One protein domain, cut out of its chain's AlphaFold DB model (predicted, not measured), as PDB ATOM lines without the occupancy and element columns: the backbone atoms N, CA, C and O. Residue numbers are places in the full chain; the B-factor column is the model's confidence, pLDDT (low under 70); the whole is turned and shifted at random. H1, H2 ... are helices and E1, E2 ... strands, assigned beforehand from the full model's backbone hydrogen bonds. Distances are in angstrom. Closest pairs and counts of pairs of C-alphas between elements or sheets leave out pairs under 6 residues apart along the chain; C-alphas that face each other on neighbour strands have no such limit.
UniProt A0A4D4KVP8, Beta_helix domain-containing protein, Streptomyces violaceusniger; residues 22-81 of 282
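Overview. This is residues 22 to 81 of the 282 residues of the protein "Beta_helix domain-containing protein" of Streptomyces violaceusniger (UniProt A0A4D4KVP8). A small three-stranded sheet, E1 E2 E4, and a pair of strands, E3 E5, stand on opposite sides of the core, only partly face to face, with their strands running roughly opposite ways. The short helix H1 covers the E1 and E2 part of the larger sheet and reaches E3, while links fold round both ends. The printed part has 60 residues, in the order E1 H1 E2 E3 E4 E5, of class mixed, with under half in named elements; both sheets are parallel. It is compact, with a radius of gyration of the C-alphas of 10.6 A and spans of 32 by 24 by 19 A.

Along the chain. In the larger sheet, E1 holds residues 25 to 27, 6.5 A, starting at C-alpha 25 (-25.108, 28.356, 19.635); E2 holds 42 to 45, 10.1 A, and E4 66 to 69, 9.5 A. H1 holds residues 30 to 36, 10.0 A. E3 holds 54 to 56, 6.4 A, and E5 78 to 81, 10.1 A, ending at C-alpha 81 (-44.730, 26.623, 18.788).

Arrangement. E2 is the inner strand: N 44 is 2.9 A from O 25 of E1, and N 43 is 2.7 A from O 67 of E4. E1, H1 and E2 form a strand-helix-strand unit, two parallel neighbours joined through a helix, with a right-handed crossover. H1 is on this sheet at a height of 8.7 A, over E2 and only just over E1, where 3 of its C-alphas fall. On the local plane it runs slantwise to E2 at 42 degrees. Its closest C-alphas to E1 are Ala 33 and Ala 27, 5.4 A; to E3, Pro 30 and Val 55, 6.2 A. Every O i to N i+4 pair in H1 is within hydrogen-bond range. In the other sheet, N 79 is 2.8 A from O 54. E3 and E4 are only just apart, at 8.5 A.

Size, cuts and confidence. The C-alphas farthest apart, those of Arg 51 and Glu 63, are 32.7 A apart. The printed part has no cut and no long link, and no printed residue is under pLDDT 70.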
ATOM      1  N   ARG A  22     -22.717  20.411  25.150       86.25
ATOM      2  CA  ARG A  22     -21.957  21.635  24.893       86.25
ATOM      3  C   ARG A  22     -22.762  22.511  23.940       86.25
ATOM      4  O   ARG A  22     -23.061  22.083  22.830       86.25
ATOM      5  N   CYS A  23     -23.037  23.740  24.366       94.62
ATOM      6  CA  CYS A  23     -23.678  24.762  23.551       94.62
ATOM      7  C   CYS A  23     -22.980  24.876  22.185       94.62
ATOM      8  O   CYS A  23     -21.765  25.083  22.116       94.62
ATOM      9  N   THR A  24     -23.739  24.753  21.098       97.81
ATOM     10  CA  THR A  24     -23.248  25.010  19.732       97.81
ATOM     11  C   THR A  24     -23.623  26.412  19.265       97.81
ATOM     12  O   THR A  24     -22.958  26.977  18.394       97.81
ATOM     13  N   LEU A  25     -24.655  26.999  19.879       97.94
ATOM     14  CA  LEU A  25     -25.108  28.356  19.635       97.94
ATOM     15  C   LEU A  25     -25.358  29.082  20.957       97.94
ATOM     16  O   LEU A  25     -26.165  28.653  21.773       97.94
ATOM     17  N   HIS A  26     -24.719  30.235  21.114       97.69
ATOM     18  CA  HIS A  26     -25.053  31.197  22.158       97.69
ATOM     19  C   HIS A  26     -25.925  32.315  21.580       97.69
ATOM     20  O   HIS A  26     -25.609  32.881  20.520       97.69
ATOM     21  N   ALA A  27     -27.020  32.625  22.272       97.06
ATOM     22  CA  ALA A  27     -27.943  33.698  21.921       97.06
ATOM     23  C   ALA A  27     -28.281  34.544  23.154       97.06
ATOM     24  O   ALA A  27     -28.510  34.019  24.235       97.06
ATOM     25  N   ALA A  28     -28.387  35.864  23.008       95.19
ATOM     26  CA  ALA A  28     -28.801  36.726  24.115       95.19
ATOM     27  C   ALA A  28     -30.328  36.748  24.297       95.19
ATOM     28  O   ALA A  28     -30.831  37.138  25.347       95.19
ATOM     29  N   THR A  29     -31.094  36.394  23.258       95.81
ATOM     30  CA  THR A  29     -32.562  36.475  23.275       95.81
ATOM     31  C   THR A  29     -33.224  35.343  22.483       95.81
ATOM     32  O   THR A  29     -32.631  34.853  21.518       95.81
ATOM     33  N   PRO A  30     -34.495  35.002  22.780       95.56
ATOM     34  CA  PRO A  30     -35.260  34.034  21.985       95.56
ATOM     35  C   PRO A  30     -35.362  34.419  20.501       95.56
ATOM     36  O   PRO A  30     -35.192  33.586  19.616       95.56
ATOM     37  N   ARG A  31     -35.539  35.717  20.203       96.62
ATOM     38  CA  ARG A  31     -35.584  36.236  18.823       96.62
ATOM     39  C   ARG A  31     -34.272  36.007  18.074       96.62
ATOM     40  O   ARG A  31     -34.275  35.764  16.868       96.62
ATOM     41  N   GLU A  32     -33.147  36.152  18.763       97.31
ATOM     42  CA  GLU A  32     -31.839  35.883  18.182       97.31
ATOM     43  C   GLU A  32     -31.641  34.389  17.919       97.31
ATOM     44  O   GLU A  32     -31.218  34.032  16.818       97.31
ATOM     45  N   ALA A  33     -32.004  33.537  18.881       97.50
ATOM     46  CA  ALA A  33     -31.981  32.089  18.711       97.50
ATOM     47  C   ALA A  33     -32.818  31.668  17.494       97.50
ATOM     48  O   ALA A  33     -32.287  31.045  16.579       97.50
ATOM     49  N   ALA A  34     -34.070  32.126  17.395       97.44
ATOM     50  CA  ALA A  34     -34.963  31.803  16.281       97.44
ATOM     51  C   ALA A  34     -34.400  32.196  14.899       97.44
ATOM     52  O   ALA A  34     -34.678  31.538  13.896       97.44
ATOM     53  N   ARG A  35     -33.589  33.260  14.832       98.00
ATOM     54  CA  ARG A  35     -32.935  33.710  13.593       98.00
ATOM     55  C   ARG A  35     -31.687  32.914  13.222       98.00
ATOM     56  O   ARG A  35     -31.346  32.864  12.043       98.00
ATOM     57  N   ARG A  36     -30.944  32.415  14.212       98.25
ATOM     58  CA  ARG A  36     -29.586  31.873  14.022       98.25
ATOM     59  C   ARG A  36     -29.528  30.355  14.114       98.25
ATOM     60  O   ARG A  36     -28.663  29.773  13.464       98.25
ATOM     61  N   ALA A  37     -30.416  29.751  14.902       98.44
ATOM     62  CA  ALA A  37     -30.422  28.326  15.167       98.44
ATOM     63  C   ALA A  37     -30.720  27.525  13.899       98.44
ATOM     64  O   ALA A  37     -31.567  27.882  13.069       98.44
ATOM     65  N   LYS A  38     -29.991  26.428  13.756       98.50
ATOM     66  CA  LYS A  38     -30.097  25.456  12.677       98.50
ATOM     67  C   LYS A  38     -30.428  24.095  13.285       98.50
ATOM     68  O   LYS A  38     -30.085  23.862  14.440       98.50
ATOM     69  N   PRO A  39     -31.043  23.179  12.514       98.69
ATOM     70  CA  PRO A  39     -31.247  21.804  12.962       98.69
ATOM     71  C   PRO A  39     -29.971  21.241  13.592       98.69
ATOM     72  O   PRO A  39     -28.890  21.455  13.032       98.69
ATOM     73  N   GLY A  40     -30.094  20.558  14.728       98.12
ATOM     74  CA  GLY A  40     -28.999  19.957  15.489       98.12
ATOM     75  C   GLY A  40     -28.181  20.924  16.343       98.12
ATOM     76  O   GLY A  40     -27.149  20.503  16.856       98.12
ATOM     77  N   ASP A  41     -28.578  22.194  16.453       98.62
ATOM     78  CA  ASP A  41     -27.952  23.110  17.404       98.62
ATOM     79  C   ASP A  41     -28.426  22.846  18.839       98.62
ATOM     80  O   ASP A  41     -29.610  22.608  19.079       98.62
ATOM     81  N   THR A  42     -27.504  23.000  19.788       98.62
ATOM     82  CA  THR A  42     -27.797  23.200  21.210       98.62
ATOM     83  C   THR A  42     -27.650  24.690  21.513       98.62
ATOM     84  O   THR A  42     -26.543  25.239  21.510       98.62
ATOM     85  N   VAL A  43     -28.781  25.352  21.737       98.56
ATOM     86  CA  VAL A  43     -28.898  26.775  22.043       98.56
ATOM     87  C   VAL A  43     -28.819  26.991  23.547       98.56
ATOM     88  O   VAL A  43     -29.650  26.475  24.291       98.56
ATOM     89  N   CYS A  44     -27.872  27.819  23.971       97.62
ATOM     90  CA  CYS A  44     -27.764  28.327  25.334       97.62
ATOM     91  C   CYS A  44     -27.977  29.840  25.338       97.62
ATOM     92  O   CYS A  44     -27.596  30.537  24.386       97.62
ATOM     93  N   PHE A  45     -28.598  30.350  26.400       96.75
ATOM     94  CA  PHE A  45     -28.898  31.769  26.516       96.75
ATOM     95  C   PHE A  45     -27.898  32.479  27.425       96.75
ATOM     96  O   PHE A  45     -27.769  32.141  28.591       96.75
ATOM     97  N   ASP A  46     -27.234  33.508  26.900       94.31
ATOM     98  CA  ASP A  46     -26.325  34.353  27.693       94.31
ATOM     99  C   ASP A  46     -27.054  35.563  28.311       94.31
ATOM    100  O   ASP A  46     -26.481  36.330  29.087       94.31
ATOM    101  N   GLY A  47     -28.310  35.791  27.914       91.31
ATOM    102  CA  GLY A  47     -29.145  36.885  28.406       91.31
ATOM    103  C   GLY A  47     -30.020  36.482  29.592       91.31
ATOM    104  O   GLY A  47     -30.371  35.319  29.754       91.31
ATOM    105  N   ASP A  48     -30.432  37.468  30.391       93.06
ATOM    106  CA  ASP A  48     -31.371  37.262  31.499       93.06
ATOM    107  C   ASP A  48     -32.785  36.946  30.979       93.06
ATOM    108  O   ASP A  48     -33.449  37.795  30.372       93.06
ATOM    109  N   LEU A  49     -33.244  35.719  31.240       95.44
ATOM    110  CA  LEU A  49     -34.597  35.252  30.936       95.44
ATOM    111  C   LEU A  49     -35.518  35.221  32.167       95.44
ATOM    112  O   LEU A  49     -36.705  34.943  32.024       95.44
ATOM    113  N   SER A  50     -35.032  35.574  33.363       95.75
ATOM    114  CA  SER A  50     -35.759  35.388  34.634       95.75
ATOM    115  C   SER A  50     -37.090  36.141  34.745       95.75
ATOM    116  O   SER A  50     -37.905  35.831  35.608       95.75
ATOM    117  N   ARG A  51     -37.301  37.146  33.889       94.94
ATOM    118  CA  ARG A  51     -38.523  37.967  33.800       94.94
ATOM    119  C   ARG A  51     -39.102  37.985  32.388       94.94
ATOM    120  O   ARG A  51     -39.689  38.977  31.955       94.94
ATOM    121  N   ARG A  52     -38.800  36.952  31.604       95.44
ATOM    122  CA  ARG A  52     -39.244  36.833  30.224       95.44
ATOM    123  C   ARG A  52     -39.621  35.396  29.913       95.44
ATOM    124  O   ARG A  52     -38.799  34.494  30.036       95.44
ATOM    125  N   ARG A  53     -40.835  35.228  29.398       97.19
ATOM    126  CA  ARG A  53     -41.266  33.972  28.802       97.19
ATOM    127  C   ARG A  53     -40.383  33.623  27.605       97.19
ATOM    128  O   ARG A  53     -40.196  34.438  26.694       97.19
ATOM    129  N   LEU A  54     -39.819  32.420  27.611       98.44
ATOM    130  CA  LEU A  54     -39.056  31.883  26.490       98.44
ATOM    131  C   LEU A  54     -40.032  31.389  25.422       98.44
ATOM    132  O   LEU A  54     -40.699  30.381  25.614       98.44
ATOM    133  N   VAL A  55     -40.106  32.098  24.297       98.44
ATOM    134  CA  VAL A  55     -40.939  31.702  23.153       98.44
ATOM    135  C   VAL A  55     -40.057  31.050  22.090       98.44
ATOM    136  O   VAL A  55     -39.176  31.703  21.521       98.44
ATOM    137  N   ILE A  56     -40.285  29.763  21.842       98.69
ATOM    138  CA  ILE A  56     -39.553  28.926  20.892       98.69
ATOM    139  C   ILE A  56     -40.433  28.695  19.668       98.69
ATOM    140  O   ILE A  56     -41.373  27.911  19.707       98.69
ATOM    141  N   THR A  57     -40.091  29.348  18.561       98.31
ATOM    142  CA  THR A  57     -40.798  29.208  17.273       98.31
ATOM    143  C   THR A  57     -39.927  28.577  16.187       98.31
ATOM    144  O   THR A  57     -40.273  28.579  15.004       98.31
ATOM    145  N   LYS A  58     -38.732  28.097  16.556       98.44
ATOM    146  CA  LYS A  58     -37.760  27.536  15.619       98.44
ATOM    147  C   LYS A  58     -37.371  26.122  16.028       98.44
ATOM    148  O   LYS A  58     -36.648  25.924  17.001       98.44
ATOM    149  N   GLY A  59     -37.836  25.184  15.216       98.38
ATOM    150  CA  GLY A  59     -37.525  23.764  15.273       98.38
ATOM    151  C   GLY A  59     -36.365  23.332  14.384       98.38
ATOM    152  O   GLY A  59     -35.897  24.095  13.523       98.38
ATOM    153  N   GLY A  60     -35.916  22.099  14.603       98.44
ATOM    154  CA  GLY A  60     -34.916  21.418  13.788       98.44
ATOM    155  C   GLY A  60     -35.526  20.562  12.680       98.44
ATOM    156  O   GLY A  60     -36.358  21.018  11.901       98.44
ATOM    157  N   SER A  61     -35.046  19.325  12.587       98.25
ATOM    158  CA  SER A  61     -35.660  18.240  11.818       98.25
ATOM    159  C   SER A  61     -35.699  16.976  12.668       98.25
ATOM    160  O   SER A  61     -34.996  16.895  13.676       98.25
ATOM    161  N   ARG A  62     -36.439  15.959  12.224       96.81
ATOM    162  CA  ARG A  62     -36.582  14.681  12.936       96.81
ATOM    163  C   ARG A  62     -35.253  14.058  13.368       96.81
ATOM    164  O   ARG A  62     -35.143  13.531  14.467       96.81
ATOM    165  N   GLU A  63     -34.237  14.109  12.510       98.06
ATOM    166  CA  GLU A  63     -32.913  13.534  12.778       98.06
ATOM    167  C   GLU A  63     -31.980  14.502  13.516       98.06
ATOM    168  O   GLU A  63     -30.933  14.098  14.020       98.06
ATOM    169  N   ARG A  64     -32.308  15.797  13.513       98.31
ATOM    170  CA  ARG A  64     -31.477  16.877  14.049       98.31
ATOM    171  C   ARG A  64     -32.375  17.926  14.716       98.31
ATOM    172  O   ARG A  64     -32.489  19.040  14.186       98.31
ATOM    173  N   PRO A  65     -33.034  17.594  15.841       98.69
ATOM    174  CA  PRO A  65     -33.843  18.560  16.571       98.69
ATOM    175  C   PRO A  65     -32.970  19.711  17.083       98.69
ATOM    176  O   PRO A  65     -31.742  19.602  17.121       98.69
ATOM    177  N   ILE A  66     -33.591  20.834  17.433       98.81
ATOM    178  CA  ILE A  66     -32.893  21.922  18.131       98.81
ATOM    179  C   ILE A  66     -33.111  21.743  19.628       98.81
ATOM    180  O   ILE A  66     -34.254  21.680  20.081       98.81
ATOM    181  N   THR A  67     -32.021  21.708  20.389       98.88
ATOM    182  CA  THR A  67     -32.063  21.694  21.852       98.88
ATOM    183  C   THR A  67     -31.969  23.125  22.370       98.88
ATOM    184  O   THR A  67     -31.020  23.833  22.060       98.88
ATOM    185  N   TYR A  68     -32.919  23.556  23.190       98.69
ATOM    186  CA  TYR A  68     -32.849  24.774  23.990       98.69
ATOM    187  C   TYR A  68     -32.493  24.360  25.418       98.69
ATOM    188  O   TYR A  68     -33.322  23.784  26.124       98.69
ATOM    189  N   ALA A  69     -31.245  24.608  25.812       98.19
ATOM    190  CA  ALA A  69     -30.678  24.148  27.073       98.19
ATOM    191  C   ALA A  69     -30.603  25.295  28.089       98.19
ATOM    192  O   ALA A  69     -29.945  26.308  27.847       98.19
ATOM    193  N   GLY A  70     -31.266  25.117  29.232       95.94
ATOM    194  CA  GLY A  70     -31.274  26.066  30.341       95.94
ATOM    195  C   GLY A  70     -30.207  25.794  31.399       95.94
ATOM    196  O   GLY A  70     -29.771  26.714  32.070       95.94
ATOM    197  N   GLY A  71     -29.765  24.547  31.602       92.44
ATOM    198  CA  GLY A  71     -28.711  24.234  32.588       92.44
ATOM    199  C   GLY A  71     -29.032  24.598  34.056       92.44
ATOM    200  O   GLY A  71     -28.136  24.603  34.910       92.44
ATOM    201  N   GLY A  72     -30.302  24.860  34.363       93.69
ATOM    202  CA  GLY A  72     -30.835  25.357  35.630       93.69
ATOM    203  C   GLY A  72     -31.248  26.834  35.608       93.69
ATOM    204  O   GLY A  72     -31.711  27.331  36.638       93.69
ATOM    205  N   ASP A  73     -31.080  27.528  34.482       96.31
ATOM    206  CA  ASP A  73     -31.330  28.962  34.363       96.31
ATOM    207  C   ASP A  73     -32.797  29.333  34.583       96.31
ATOM    208  O   ASP A  73     -33.732  28.602  34.235       96.31
ATOM    209  N   ALA A  74     -32.982  30.511  35.179       97.94
ATOM    210  CA  ALA A  74     -34.293  31.052  35.481       97.94
ATOM    211  C   ALA A  74     -34.986  31.584  34.218       97.94
ATOM    212  O   ALA A  74     -34.396  32.352  33.456       97.94
ATOM    213  N   VAL A  75     -36.263  31.240  34.051       98.31
ATOM    214  CA  VAL A  75     -37.132  31.726  32.972       98.31
ATOM    215  C   VAL A  75     -38.529  32.041  33.511       98.31
ATOM    216  O   VAL A  75     -38.996  31.396  34.448       98.31
ATOM    217  N   ASP A  76     -39.217  33.021  32.932       97.25
ATOM    218  CA  ASP A  76     -40.597  33.377  33.310       97.25
ATOM    219  C   ASP A  76     -41.633  32.568  32.504       97.25
ATOM    220  O   ASP A  76     -42.534  33.107  31.863       97.25
ATOM    221  N   GLY A  77     -41.436  31.249  32.461       98.38
ATOM    222  CA  GLY A  77     -42.244  30.310  31.681       98.38
ATOM    223  C   GLY A  77     -41.765  30.088  30.242       98.38
ATOM    224  O   GLY A  77     -40.854  30.755  29.749       98.38
ATOM    225  N   ILE A  78     -42.362  29.112  29.558       98.88
ATOM    226  CA  ILE A  78     -41.910  28.651  28.234       98.88
ATOM    227  C   ILE A  78     -43.114  28.404  27.324       98.88
ATOM    228  O   ILE A  78     -44.024  27.689  27.720       98.88
ATOM    229  N   THR A  79     -43.092  28.932  26.100       98.81
ATOM    230  CA  THR A  79     -44.003  28.533  25.012       98.81
ATOM    231  C   THR A  79     -43.194  27.900  23.887       98.81
ATOM    232  O   THR A  79     -42.220  28.495  23.421       98.81
ATOM    233  N   VAL A  80     -43.621  26.732  23.415       98.81
ATOM    234  CA  VAL A  80     -43.100  26.067  22.218       98.81
ATOM    235  C   VAL A  80     -44.189  26.036  21.151       98.81
ATOM    236  O   VAL A  80     -45.250  25.463  21.362       98.81
ATOM    237  N   GLU A  81     -43.894  26.620  19.994       98.44
ATOM    238  CA  GLU A  81     -44.730  26.623  18.788       98.44
ATOM    239  C   GLU A  81     -43.869  26.181  17.598       98.44
ATOM    240  O   GLU A  81     -43.552  26.952  16.685       98.44
TER     241      GLU A  81